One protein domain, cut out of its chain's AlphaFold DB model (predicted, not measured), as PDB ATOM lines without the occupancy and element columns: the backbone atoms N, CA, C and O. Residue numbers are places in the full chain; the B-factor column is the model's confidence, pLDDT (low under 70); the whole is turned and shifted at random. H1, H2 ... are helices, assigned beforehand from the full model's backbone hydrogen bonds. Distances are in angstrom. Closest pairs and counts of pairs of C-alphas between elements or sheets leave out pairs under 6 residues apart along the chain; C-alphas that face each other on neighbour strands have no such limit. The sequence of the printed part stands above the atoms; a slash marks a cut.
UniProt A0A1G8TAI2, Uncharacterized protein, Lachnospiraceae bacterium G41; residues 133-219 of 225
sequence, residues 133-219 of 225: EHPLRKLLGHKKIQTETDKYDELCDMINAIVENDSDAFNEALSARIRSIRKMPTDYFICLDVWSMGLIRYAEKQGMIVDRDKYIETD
ATOM      1  N   GLU A 133      15.131  29.207   2.577       77.06
ATOM      2  CA  GLU A 133      16.560  29.478   2.559       77.06
ATOM      3  C   GLU A 133      16.948  30.760   3.311       77.06
ATOM      4  O   GLU A 133      18.130  30.972   3.597       77.06
ATOM      5  N   HIS A 134      15.974  31.598   3.676       78.81
ATOM      6  CA  HIS A 134      16.208  32.904   4.272       78.81
ATOM      7  C   HIS A 134      16.813  32.794   5.686       78.81
ATOM      8  O   HIS A 134      16.275  32.063   6.525       78.81
ATOM      9  N   PRO A 135      17.852  33.592   6.010       80.12
ATOM     10  CA  PRO A 135      18.506  33.609   7.319       80.12
ATOM     11  C   PRO A 135      17.556  33.636   8.527       80.12
ATOM     12  O   PRO A 135      17.649  32.800   9.418       80.12
ATOM     13  N   LEU A 136      16.587  34.555   8.534       80.19
ATOM     14  CA  LEU A 136      15.623  34.682   9.638       80.19
ATOM     15  C   LEU A 136      14.665  33.494   9.773       80.19
ATOM     16  O   LEU A 136      14.250  33.168  10.879       80.19
ATOM     17  N   ARG A 137      14.309  32.833   8.667       80.00
ATOM     18  CA  ARG A 137      13.456  31.642   8.730       80.00
ATOM     19  C   ARG A 137      14.239  30.456   9.276       80.00
ATOM     20  O   ARG A 137      13.725  29.702  10.098       80.00
ATOM     21  N   LYS A 138      15.508  30.331   8.874       81.19
ATOM     22  CA  LYS A 138      16.443  29.341   9.422       81.19
ATOM     23  C   LYS A 138      16.699  29.553  10.912       81.19
ATOM     24  O   LYS A 138      16.714  28.563  11.634       81.19
ATOM     25  N   LEU A 139      16.811  30.806  11.367       84.88
ATOM     26  CA  LEU A 139      16.917  31.156  12.787       84.88
ATOM     27  C   LEU A 139      15.784  30.540  13.610       84.88
ATOM     28  O   LEU A 139      16.048  29.814  14.562       84.88
ATOM     29  N   LEU A 140      14.532  30.798  13.220       81.25
ATOM     30  CA  LEU A 140      13.369  30.259  13.933       81.25
ATOM     31  C   LEU A 140      13.248  28.738  13.807       81.25
ATOM     32  O   LEU A 140      12.711  28.079  14.690       81.25
ATOM     33  N   GLY A 141      13.771  28.168  12.722       81.00
ATOM     34  CA  GLY A 141      13.926  26.724  12.565       81.00
ATOM     35  C   GLY A 141      15.158  26.139  13.267       81.00
ATOM     36  O   GLY A 141      15.420  24.951  13.081       81.00
ATOM     37  N   HIS A 142      15.929  26.948  14.005       76.38
ATOM     38  CA  HIS A 142      17.196  26.600  14.662       76.38
ATOM     39  C   HIS A 142      18.208  25.895  13.747       76.38
ATOM     40  O   HIS A 142      18.896  24.951  14.140       76.38
ATOM     41  N   LYS A 143      18.304  26.348  12.495       87.31
ATOM     42  CA  LYS A 143      19.288  25.861  11.524       87.31
ATOM     43  C   LYS A 143      20.376  26.900  11.311       87.31
ATOM     44  O   LYS A 143      20.088  28.068  11.057       87.31
ATOM     45  N   LYS A 144      21.629  26.446  11.338       82.81
ATOM     46  CA  LYS A 144      22.784  27.277  10.994       82.81
ATOM     47  C   LYS A 144      22.718  27.695   9.524       82.81
ATOM     48  O   LYS A 144      22.339  26.910   8.652       82.81
ATOM     49  N   ILE A 145      23.105  28.932   9.251       84.25
ATOM     50  CA  ILE A 145      23.177  29.513   7.917       84.25
ATOM     51  C   ILE A 145      24.612  29.407   7.416       84.25
ATOM     52  O   ILE A 145      25.556  29.807   8.095       84.25
ATOM     53  N   GLN A 146      24.765  28.908   6.194       76.88
ATOM     54  CA  GLN A 146      26.002  29.009   5.430       76.88
ATOM     55  C   GLN A 146      25.772  30.053   4.339       76.88
ATOM     56  O   GLN A 146      24.816  29.930   3.571       76.88
ATOM     57  N   THR A 147      26.580  31.111   4.317       62.38
ATOM     58  CA  THR A 147      26.486  32.174   3.312       62.38
ATOM     59  C   THR A 147      27.571  32.007   2.254       62.38
ATOM     60  O   THR A 147      28.726  31.742   2.567       62.38
ATOM     61  N   GLU A 148      27.192  32.187   0.987       56.69
ATOM     62  CA  GLU A 148      28.124  32.316  -0.146       56.69
ATOM     63  C   GLU A 148      28.334  33.789  -0.558       56.69
ATOM     64  O   GLU A 148      28.996  34.062  -1.555       56.69
ATOM     65  N   THR A 149      27.732  34.758   0.151       52.91
ATOM     66  CA  THR A 149      27.641  36.155  -0.312       52.91
ATOM     67  C   THR A 149      27.868  37.212   0.774       52.91
ATOM     68  O   THR A 149      27.102  37.276   1.734       52.91
ATOM     69  N   ASP A 150      28.763  38.157   0.470       49.19
ATOM     70  CA  ASP A 150      29.297  39.241   1.320       49.19
ATOM     71  C   ASP A 150      28.295  40.273   1.895       49.19
ATOM     72  O   ASP A 150      28.677  41.169   2.647       49.19
ATOM     73  N   LYS A 151      27.009  40.260   1.511       54.41
ATOM     74  CA  LYS A 151      26.073  41.353   1.874       54.41
ATOM     75  C   LYS A 151      25.416  41.205   3.248       54.41
ATOM     76  O   LYS A 151      24.885  42.197   3.755       54.41
ATOM     77  N   TYR A 152      25.449  40.005   3.828       60.94
ATOM     78  CA  TYR A 152      24.848  39.706   5.131       60.94
ATOM     79  C   TYR A 152      25.820  39.092   6.117       60.94
ATOM     80  O   TYR A 152      25.340  38.633   7.140       60.94
ATOM     81  N   ASP A 153      27.129  39.087   5.867       76.00
ATOM     82  CA  ASP A 153      28.060  38.334   6.715       76.00
ATOM     83  C   ASP A 153      27.867  38.668   8.195       76.00
ATOM     84  O   ASP A 153      27.560  37.777   8.976       76.00
ATOM     85  N   GLU A 154      27.817  39.951   8.576       85.00
ATOM     86  CA  GLU A 154      27.667  40.280   9.999       85.00
ATOM     87  C   GLU A 154      26.263  39.979  10.558       85.00
ATOM     88  O   GLU A 154      26.121  39.671  11.737       85.00
ATOM     89  N   LEU A 155      25.208  40.057   9.740       83.12
ATOM     90  CA  LEU A 155      23.842  39.726  10.178       83.12
ATOM     91  C   LEU A 155      23.621  38.214  10.249       83.12
ATOM     92  O   LEU A 155      22.922  37.735  11.135       83.12
ATOM     93  N   CYS A 156      24.208  37.464   9.326       85.12
ATOM     94  CA  CYS A 156      24.216  36.012   9.324       85.12
ATOM     95  C   CYS A 156      25.076  35.476  10.461       85.12
ATOM     96  O   CYS A 156      24.652  34.519  11.097       85.12
ATOM     97  N   ASP A 157      26.192  36.126  10.786       89.25
ATOM     98  CA  ASP A 157      26.998  35.813  11.965       89.25
ATOM     99  C   ASP A 157      26.207  36.064  13.250       89.25
ATOM    100  O   ASP A 157      26.156  35.191  14.114       89.25
ATOM    101  N   MET A 158      25.497  37.197  13.349       90.50
ATOM    102  CA  MET A 158      24.576  37.446  14.465       90.50
ATOM    103  C   MET A 158      23.500  36.355  14.559       90.50
ATOM    104  O   MET A 158      23.226  35.856  15.645       90.50
ATOM    105  N   ILE A 159      22.894  35.950  13.439       89.44
ATOM    106  CA  ILE A 159      21.881  34.888  13.434       89.44
ATOM    107  C   ILE A 159      22.480  33.533  13.823       89.44
ATOM    108  O   ILE A 159      21.889  32.817  14.626       89.44
ATOM    109  N   ASN A 160      23.639  33.176  13.275       90.81
ATOM    110  CA  ASN A 160      24.328  31.926  13.573       90.81
ATOM    111  C   ASN A 160      24.705  31.845  15.048       90.81
ATOM    112  O   ASN A 160      24.449  30.821  15.673       90.81
ATOM    113  N   ALA A 161      25.211  32.940  15.617       92.88
ATOM    114  CA  ALA A 161      25.488  33.036  17.040       92.88
ATOM    115  C   ALA A 161      24.221  32.833  17.884       92.88
ATOM    116  O   ALA A 161      24.273  32.152  18.902       92.88
ATOM    117  N   ILE A 162      23.065  33.345  17.444       91.81
ATOM    118  CA  ILE A 162      21.792  33.059  18.121       91.81
ATOM    119  C   ILE A 162      21.416  31.579  18.009       91.81
ATOM    120  O   ILE A 162      21.030  30.973  19.006       91.81
ATOM    121  N   VAL A 163      21.522  30.978  16.821       90.00
ATOM    122  CA  VAL A 163      21.219  29.549  16.616       90.00
ATOM    123  C   VAL A 163      22.102  28.663  17.499       90.00
ATOM    124  O   VAL A 163      21.630  27.662  18.032       90.00
ATOM    125  N   GLU A 164      23.366  29.040  17.670       91.75
ATOM    126  CA  GLU A 164      24.346  28.341  18.509       91.75
ATOM    127  C   GLU A 164      24.262  28.739  19.992       91.75
ATOM    128  O   GLU A 164      24.932  28.134  20.826       91.75
ATOM    129  N   ASN A 165      23.409  29.714  20.329       92.75
ATOM    130  CA  ASN A 165      23.280  30.316  21.654       92.75
ATOM    131  C   ASN A 165      24.623  30.824  22.225       92.75
ATOM    132  O   ASN A 165      24.906  30.693  23.418       92.75
ATOM    133  N   ASP A 166      25.459  31.409  21.365       95.38
ATOM    134  CA  ASP A 166      26.788  31.931  21.689       95.38
ATOM    135  C   ASP A 166      26.751  33.461  21.828       95.38
ATOM    136  O   ASP A 166      26.684  34.218  20.854       95.38
ATOM    137  N   SER A 167      26.775  33.934  23.076       94.75
ATOM    138  CA  SER A 167      26.733  35.371  23.380       94.75
ATOM    139  C   SER A 167      28.009  36.103  22.955       94.75
ATOM    140  O   SER A 167      27.940  37.270  22.564       94.75
ATOM    141  N   ASP A 168      29.170  35.452  23.003       95.19
ATOM    142  CA  ASP A 168      30.441  36.092  22.658       95.19
ATOM    143  C   ASP A 168      30.526  36.303  21.144       95.19
ATOM    144  O   ASP A 168      30.770  37.429  20.690       95.19
ATOM    145  N   ALA A 169      30.194  35.266  20.370       93.94
ATOM    146  CA  ALA A 169      30.100  35.349  18.915       93.94
ATOM    147  C   ALA A 169      29.064  36.396  18.473       93.94
ATOM    148  O   ALA A 169      29.325  37.196  17.569       93.94
ATOM    149  N   PHE A 170      27.914  36.468  19.155       93.69
ATOM    150  CA  PHE A 170      26.889  37.471  18.859       93.69
ATOM    151  C   PHE A 170      27.418  38.895  19.056       93.69
ATOM    152  O   PHE A 170      27.237  39.769  18.203       93.69
ATOM    153  N   ASN A 171      28.102  39.139  20.174       91.62
ATOM    154  CA  ASN A 171      28.644  40.454  20.500       91.62
ATOM    155  C   ASN A 171      29.797  40.865  19.578       91.62
ATOM    156  O   ASN A 171      29.974  42.062  19.306       91.62
ATOM    157  N   GLU A 172      30.583  39.908  19.089       91.81
ATOM    158  CA  GLU A 172      31.599  40.147  18.067       91.81
ATOM    159  C   GLU A 172      30.960  40.542  16.728       91.81
ATOM    160  O   GLU A 172      31.305  41.594  16.170       91.81
ATOM    161  N   ALA A 173      29.960  39.781  16.276       91.06
ATOM    162  CA  ALA A 173      29.222  40.041  15.044       91.06
ATOM    163  C   ALA A 173      28.496  41.397  15.077       91.06
ATOM    164  O   ALA A 173      28.639  42.213  14.163       91.06
ATOM    165  N   LEU A 174      27.817  41.721  16.184       88.00
ATOM    166  CA  LEU A 174      27.187  43.028  16.393       88.00
ATOM    167  C   LEU A 174      28.209  44.174  16.313       88.00
ATOM    168  O   LEU A 174      27.960  45.216  15.701       88.00
ATOM    169  N   SER A 175      29.395  43.981  16.894       85.12
ATOM    170  CA  SER A 175      30.472  44.976  16.829       85.12
ATOM    171  C   SER A 175      30.961  45.183  15.394       85.12
ATOM    172  O   SER A 175      31.218  46.319  14.980       85.12
ATOM    173  N   ALA A 176      31.085  44.099  14.624       85.75
ATOM    174  CA  ALA A 176      31.427  44.156  13.208       85.75
ATOM    175  C   ALA A 176      30.347  44.891  12.406       85.75
ATOM    176  O   ALA A 176      30.677  45.830  11.674       85.75
ATOM    177  N   ARG A 177      29.069  44.577  12.648       84.00
ATOM    178  CA  ARG A 177      27.928  45.237  12.009       84.00
ATOM    179  C   ARG A 177      27.922  46.740  12.260       84.00
ATOM    180  O   ARG A 177      27.838  47.526  11.317       84.00
ATOM    181  N   ILE A 178      28.111  47.159  13.511       78.00
ATOM    182  CA  ILE A 178      28.219  48.576  13.884       78.00
ATOM    183  C   ILE A 178      29.355  49.262  13.112       78.00
ATOM    184  O   ILE A 178      29.176  50.370  12.606       78.00
ATOM    185  N   ARG A 179      30.530  48.627  12.995       78.31
ATOM    186  CA  ARG A 179      31.650  49.174  12.205       78.31
ATOM    187  C   ARG A 179      31.311  49.271  10.718       78.31
ATOM    188  O   ARG A 179      31.711  50.246  10.089       78.31
ATOM    189  N   SER A 180      30.602  48.289  10.172       76.94
ATOM    190  CA  SER A 180      30.184  48.236   8.768       76.94
ATOM    191  C   SER A 180      29.210  49.368   8.429       76.94
ATOM    192  O   SER A 180      29.464  50.152   7.514       76.94
ATOM    193  N   ILE A 181      28.182  49.567   9.262       69.31
ATOM    194  CA  ILE A 181      27.225  50.680   9.139       69.31
ATOM    195  C   ILE A 181      27.952  52.034   9.172       69.31
ATOM    196  O   ILE A 181      27.673  52.903   8.351       69.31
ATOM    197  N   ARG A 182      28.950  52.203  10.053       64.50
ATOM    198  CA  ARG A 182      29.752  53.443  10.138       64.50
ATOM    199  C   ARG A 182      30.575  53.753   8.882       64.50
ATOM    200  O   ARG A 182      30.970  54.900   8.705       64.50
ATOM    201  N   LYS A 183      30.888  52.756   8.046       64.56
ATOM    202  CA  LYS A 183      31.630  52.957   6.786       64.56
ATOM    203  C   LYS A 183      30.727  53.428   5.648       64.56
ATOM    204  O   LYS A 183      31.239  53.881   4.625       64.56
ATOM    205  N   MET A 184      29.405  53.314   5.792       57.09
ATOM    206  CA  MET A 184      28.482  53.810   4.781       57.09
ATOM    207  C   MET A 184      28.567  55.347   4.733       57.09
ATOM    208  O   MET A 184      28.569  55.974   5.790       57.09
ATOM    209  N   PRO A 185      28.604  55.994   3.546       45.16
ATOM    210  CA  PRO A 185      28.811  57.448   3.407       45.16
ATOM    211  C   PRO A 185      27.684  58.325   3.968       45.16
ATOM    212  O   PRO A 185      27.642  59.529   3.728       45.16
ATOM    213  N   THR A 186      26.722  57.725   4.659       42.19
ATOM    214  CA  THR A 186      25.659  58.454   5.322       42.19
ATOM    215  C   THR A 186      26.132  58.799   6.725       42.19
ATOM    216  O   THR A 186      26.425  57.921   7.526       42.19
ATOM    217  N   ASP A 187      26.236  60.100   6.992       36.91
ATOM    218  CA  ASP A 187      26.654  60.708   8.259       36.91
ATOM    219  C   ASP A 187      25.692  60.390   9.425       36.91
ATOM    220  O   ASP A 187      25.058  61.283   9.995       36.91
ATOM    221  N   TYR A 188      25.534  59.117   9.767       40.47
ATOM    222  CA  TYR A 188      24.692  58.680  10.860       40.47
ATOM    223  C   TYR A 188      25.494  58.591  12.157       40.47
ATOM    224  O   TYR A 188      26.628  58.118  12.227       40.47
ATOM    225  N   PHE A 189      24.814  58.986  13.225       36.78
ATOM    226  CA  PHE A 189      24.895  58.305  14.506       36.78
ATOM    227  C   PHE A 189      24.969  56.776  14.350       36.78
ATOM    228  O   PHE A 189      24.609  56.228  13.316       36.78
ATOM    229  N   ILE A 190      25.386  56.046  15.385       44.88
ATOM    230  CA  ILE A 190      25.216  54.583  15.417       44.88
ATOM    231  C   ILE A 190      23.713  54.299  15.585       44.88
ATOM    232  O   ILE A 190      23.257  53.921  16.656       44.88
ATOM    233  N   CYS A 191      22.914  54.569  14.557       49.41
ATOM    234  CA  CYS A 191      21.584  54.017  14.428       49.41
ATOM    235  C   CYS A 191      21.820  52.610  13.904       49.41
ATOM    236  O   CYS A 191      22.103  52.425  12.720       49.41
ATOM    237  N   LEU A 192      21.797  51.637  14.815       62.34
ATOM    238  CA  LEU A 192      21.634  50.251  14.410       62.34
ATOM    239  C   LEU A 192      20.441  50.198  13.465       62.34
ATOM    240  O   LEU A 192      19.381  50.759  13.761       62.34
ATOM    241  N   ASP A 193      20.638  49.593  12.299       65.75
ATOM    242  CA  ASP A 193      19.524  49.377  11.399       65.75
ATOM    243  C   ASP A 193      18.471  48.502  12.090       65.75
ATOM    244  O   ASP A 193      18.734  47.765  13.049       65.75
ATOM    245  N   VAL A 194      17.247  48.605  11.590       62.06
ATOM    246  CA  VAL A 194      16.097  47.889  12.138       62.06
ATOM    247  C   VAL A 194      16.317  46.366  12.154       62.06
ATOM    248  O   VAL A 194      15.759  45.672  12.997       62.06
ATOM    249  N   TRP A 195      17.199  45.843  11.297       73.19
ATOM    250  CA  TRP A 195      17.542  44.422  11.236       73.19
ATOM    251  C   TRP A 195      18.364  43.997  12.448       73.19
ATOM    252  O   TRP A 195      18.017  43.039  13.138       73.19
ATOM    253  N   SER A 196      19.398  44.773  12.759       79.12
ATOM    254  CA  SER A 196      20.256  44.576  13.927       79.12
ATOM    255  C   SER A 196      19.446  44.667  15.225       79.12
ATOM    256  O   SER A 196      19.622  43.849  16.126       79.12
ATOM    257  N   MET A 197      18.501  45.611  15.293       75.81
ATOM    258  CA  MET A 197      17.600  45.767  16.441       75.81
ATOM    259  C   MET A 197      16.678  44.559  16.644       75.81
ATOM    260  O   MET A 197      16.489  44.124  17.781       75.81
ATOM    261  N   GLY A 198      16.122  44.000  15.566       75.94
ATOM    262  CA  GLY A 198      15.302  42.788  15.645       75.94
ATOM    263  C   GLY A 198      16.078  41.589  16.189       75.94
ATOM    264  O   GLY A 198      15.586  40.881  17.065       75.94
ATOM    265  N   LEU A 199      17.315  41.402  15.721       84.69
ATOM    266  CA  LEU A 199      18.173  40.298  16.161       84.69
ATOM    267  C   LEU A 199      18.608  40.429  17.624       84.69
ATOM    268  O   LEU A 199      18.570  39.439  18.346       84.69
ATOM    269  N   ILE A 200      18.957  41.636  18.082       85.19
ATOM    270  CA  ILE A 200      19.280  41.909  19.494       85.19
ATOM    271  C   ILE A 200      18.121  41.505  20.404       85.19
ATOM    272  O   ILE A 200      18.313  40.737  21.341       85.19
ATOM    273  N   ARG A 201      16.906  41.973  20.095       79.56
ATOM    274  CA  ARG A 201      15.714  41.674  20.904       79.56
ATOM    275  C   ARG A 201      15.431  40.181  20.963       79.56
ATOM    276  O   ARG A 201      15.063  39.658  22.013       79.56
ATOM    277  N   TYR A 202      15.597  39.496  19.836       84.12
ATOM    278  CA  TYR A 202      15.411  38.057  19.791       84.12
ATOM    279  C   TYR A 202      16.481  37.324  20.615       84.12
ATOM    280  O   TYR A 202      16.120  36.465  21.413       84.12
ATOM    281  N   ALA A 203      17.760  37.691  20.487       87.69
ATOM    282  CA  ALA A 203      18.856  37.113  21.272       87.69
ATOM    283  C   ALA A 203      18.605  37.248  22.785       87.69
ATOM    284  O   ALA A 203      18.694  36.271  23.528       87.69
ATOM    285  N   GLU A 204      18.194  38.434  23.236       86.56
ATOM    286  CA  GLU A 204      17.845  38.683  24.639       86.56
ATOM    287  C   GLU A 204      16.650  37.836  25.098       86.56
ATOM    288  O   GLU A 204      16.669  37.290  26.201       86.56
ATOM    289  N   LYS A 205      15.632  37.653  24.242       84.50
ATOM    290  CA  LYS A 205      14.493  36.757  24.515       84.50
ATOM    291  C   LYS A 205      14.928  35.293  24.657       84.50
ATOM    292  O   LYS A 205      14.317  34.565  25.434       84.50
ATOM    293  N   GLN A 206      15.978  34.872  23.950       84.25
ATOM    294  CA  GLN A 206      16.588  33.544  24.107       84.25
ATOM    295  C   GLN A 206      17.509  33.441  25.340       84.25
ATOM    296  O   GLN A 206      18.058  32.376  25.607       84.25
ATOM    297  N   GLY A 207      17.663  34.516  26.121       88.06
ATOM    298  CA  GLY A 207      18.495  34.542  27.326       88.06
ATOM    299  C   GLY A 207      19.977  34.816  27.067       88.06
ATOM    300  O   GLY A 207      20.791  34.646  27.975       88.06
ATOM    301  N   MET A 208      20.340  35.244  25.854       92.69
ATOM    302  CA  MET A 208      21.716  35.615  25.523       92.69
ATOM    303  C   MET A 208      22.101  36.955  26.154       92.69
ATOM    304  O   MET A 208      21.276  37.856  26.314       92.69
ATOM    305  N   ILE A 209      23.387  37.110  26.472       92.19
ATOM    306  CA  ILE A 209      23.936  38.347  27.033       92.19
ATOM    307  C   ILE A 209      24.374  39.255  25.882       92.19
ATOM    308  O   ILE A 209      25.330  38.950  25.171       92.19
ATOM    309  N   VAL A 210      23.707  40.399  25.722       88.56
ATOM    310  CA  VAL A 210      24.061  41.408  24.713       88.56
ATOM    311  C   VAL A 210      24.772  42.596  25.363       88.56
ATOM    312  O   VAL A 210      24.286  43.186  26.328       88.56
ATOM    313  N   ASP A 211      25.929  42.971  24.817       83.44
ATOM    314  CA  ASP A 211      26.736  44.103  25.274       83.44
ATOM    315  C   ASP A 211      26.131  45.435  24.803       83.44
ATOM    316  O   ASP A 211      26.444  45.975  23.734       83.44
ATOM    317  N   ARG A 212      25.241  45.964  25.645       72.81
ATOM    318  CA  ARG A 212      24.530  47.231  25.437       72.81
ATOM    319  C   ARG A 212      25.421  48.469  25.546       72.81
ATOM    320  O   ARG A 212      24.983  49.537  25.138       72.81
ATOM    321  N   ASP A 213      26.661  48.376  26.027       68.19
ATOM    322  CA  ASP A 213      27.545  49.550  26.110       68.19
ATOM    323  C   ASP A 213      28.109  49.951  24.732       68.19
ATOM    324  O   ASP A 213      28.596  51.072  24.535       68.19
ATOM    325  N   LYS A 214      28.018  49.053  23.743       63.25
ATOM    326  CA  LYS A 214      28.534  49.256  22.377       63.25
ATOM    327  C   LYS A 214      27.632  50.097  21.480       63.25
ATOM    328  O   LYS A 214      28.090  50.602  20.447       63.25
ATOM    329  N   TYR A 215      26.368  50.253  21.849       62.34
ATOM    330  CA  TYR A 215      25.377  51.004  21.092       62.34
ATOM    331  C   TYR A 215      24.430  51.714  22.050       62.34
ATOM    332  O   TYR A 215      24.078  51.203  23.101       62.34
ATOM    333  N   ILE A 216      23.990  52.911  21.684       50.72
ATOM    334  CA  ILE A 216      22.931  53.569  22.441       50.72
ATOM    335  C   ILE A 216      21.626  53.096  21.819       50.72
ATOM    336  O   ILE A 216      21.222  53.601  20.769       50.72
ATOM    337  N   GLU A 217      20.972  52.124  22.453       48.94
ATOM    338  CA  GLU A 217      19.541  51.954  22.227       48.94
ATOM    339  C   GLU A 217      18.893  53.251  22.712       48.94
ATOM    340  O   GLU A 217      18.975  53.612  23.888       48.94
ATOM    341  N   THR A 218      18.345  54.031  21.783       42.22
ATOM    342  CA  THR A 218      17.533  55.166  22.207       42.22
ATOM    343  C   THR A 218      16.252  54.546  22.727       42.22
ATOM    344  O   THR A 218      15.592  53.796  22.015       42.22
ATOM    345  N   ASP A 219      16.010  54.765  24.009       33.94
ATOM    346  CA  ASP A 219      15.126  53.934  24.801       33.94
ATOM    347  C   ASP A 219      13.721  53.780  24.188       33.94
ATOM    348  O   ASP A 219      13.014  54.765  23.965       33.94
TER     349      ASP A 219
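This is residues 133 to 219 of the 225 residues of an uncharacterized protein of Lachnospiraceae bacterium G41 (UniProt A0A1G8TAI2). Three helices, H2, H3 and H4, form a small up-and-down bundle, each running against the one before it in the chain, their centres making a triangle, and short H1 packs on H2, running the same way. Residues 183 to 188 stick out. The 87 printed residues include four named helices, H1 to H4 in chain order, and no named strand; the class is all helix. The whole is compact, with a radius of gyration of the C-alphas of 12.5 A and spans of 36 by 29 by 19 A.

H3, residues 167 to 183, is 24.7 A long and begins at C-alpha (26.733, 35.371, 23.380). H2 is residues 153 to 163, 14.9 A. H4, residues 194 to 205, 16.7 A, ends at C-alpha (14.493, 36.757, 24.515). H1 is residues 135 to 140, 9.0 A.

The hub H2 touches H3 in a helical hairpin, closest C-alphas Met 158 and Phe 170, 5.0 A. H2 touches H4, closest C-alphas Ile 162 and Ala 203, 5.9 A. H1 is apart from H3 and H4. Every helix's O i to N i+4 pairs are within hydrogen-bond range.

The printed part has no cut. The link H1 to H2 is long. pLDDT is under 70 at residues 147 to 152, 181 to 194 and 213 to 219.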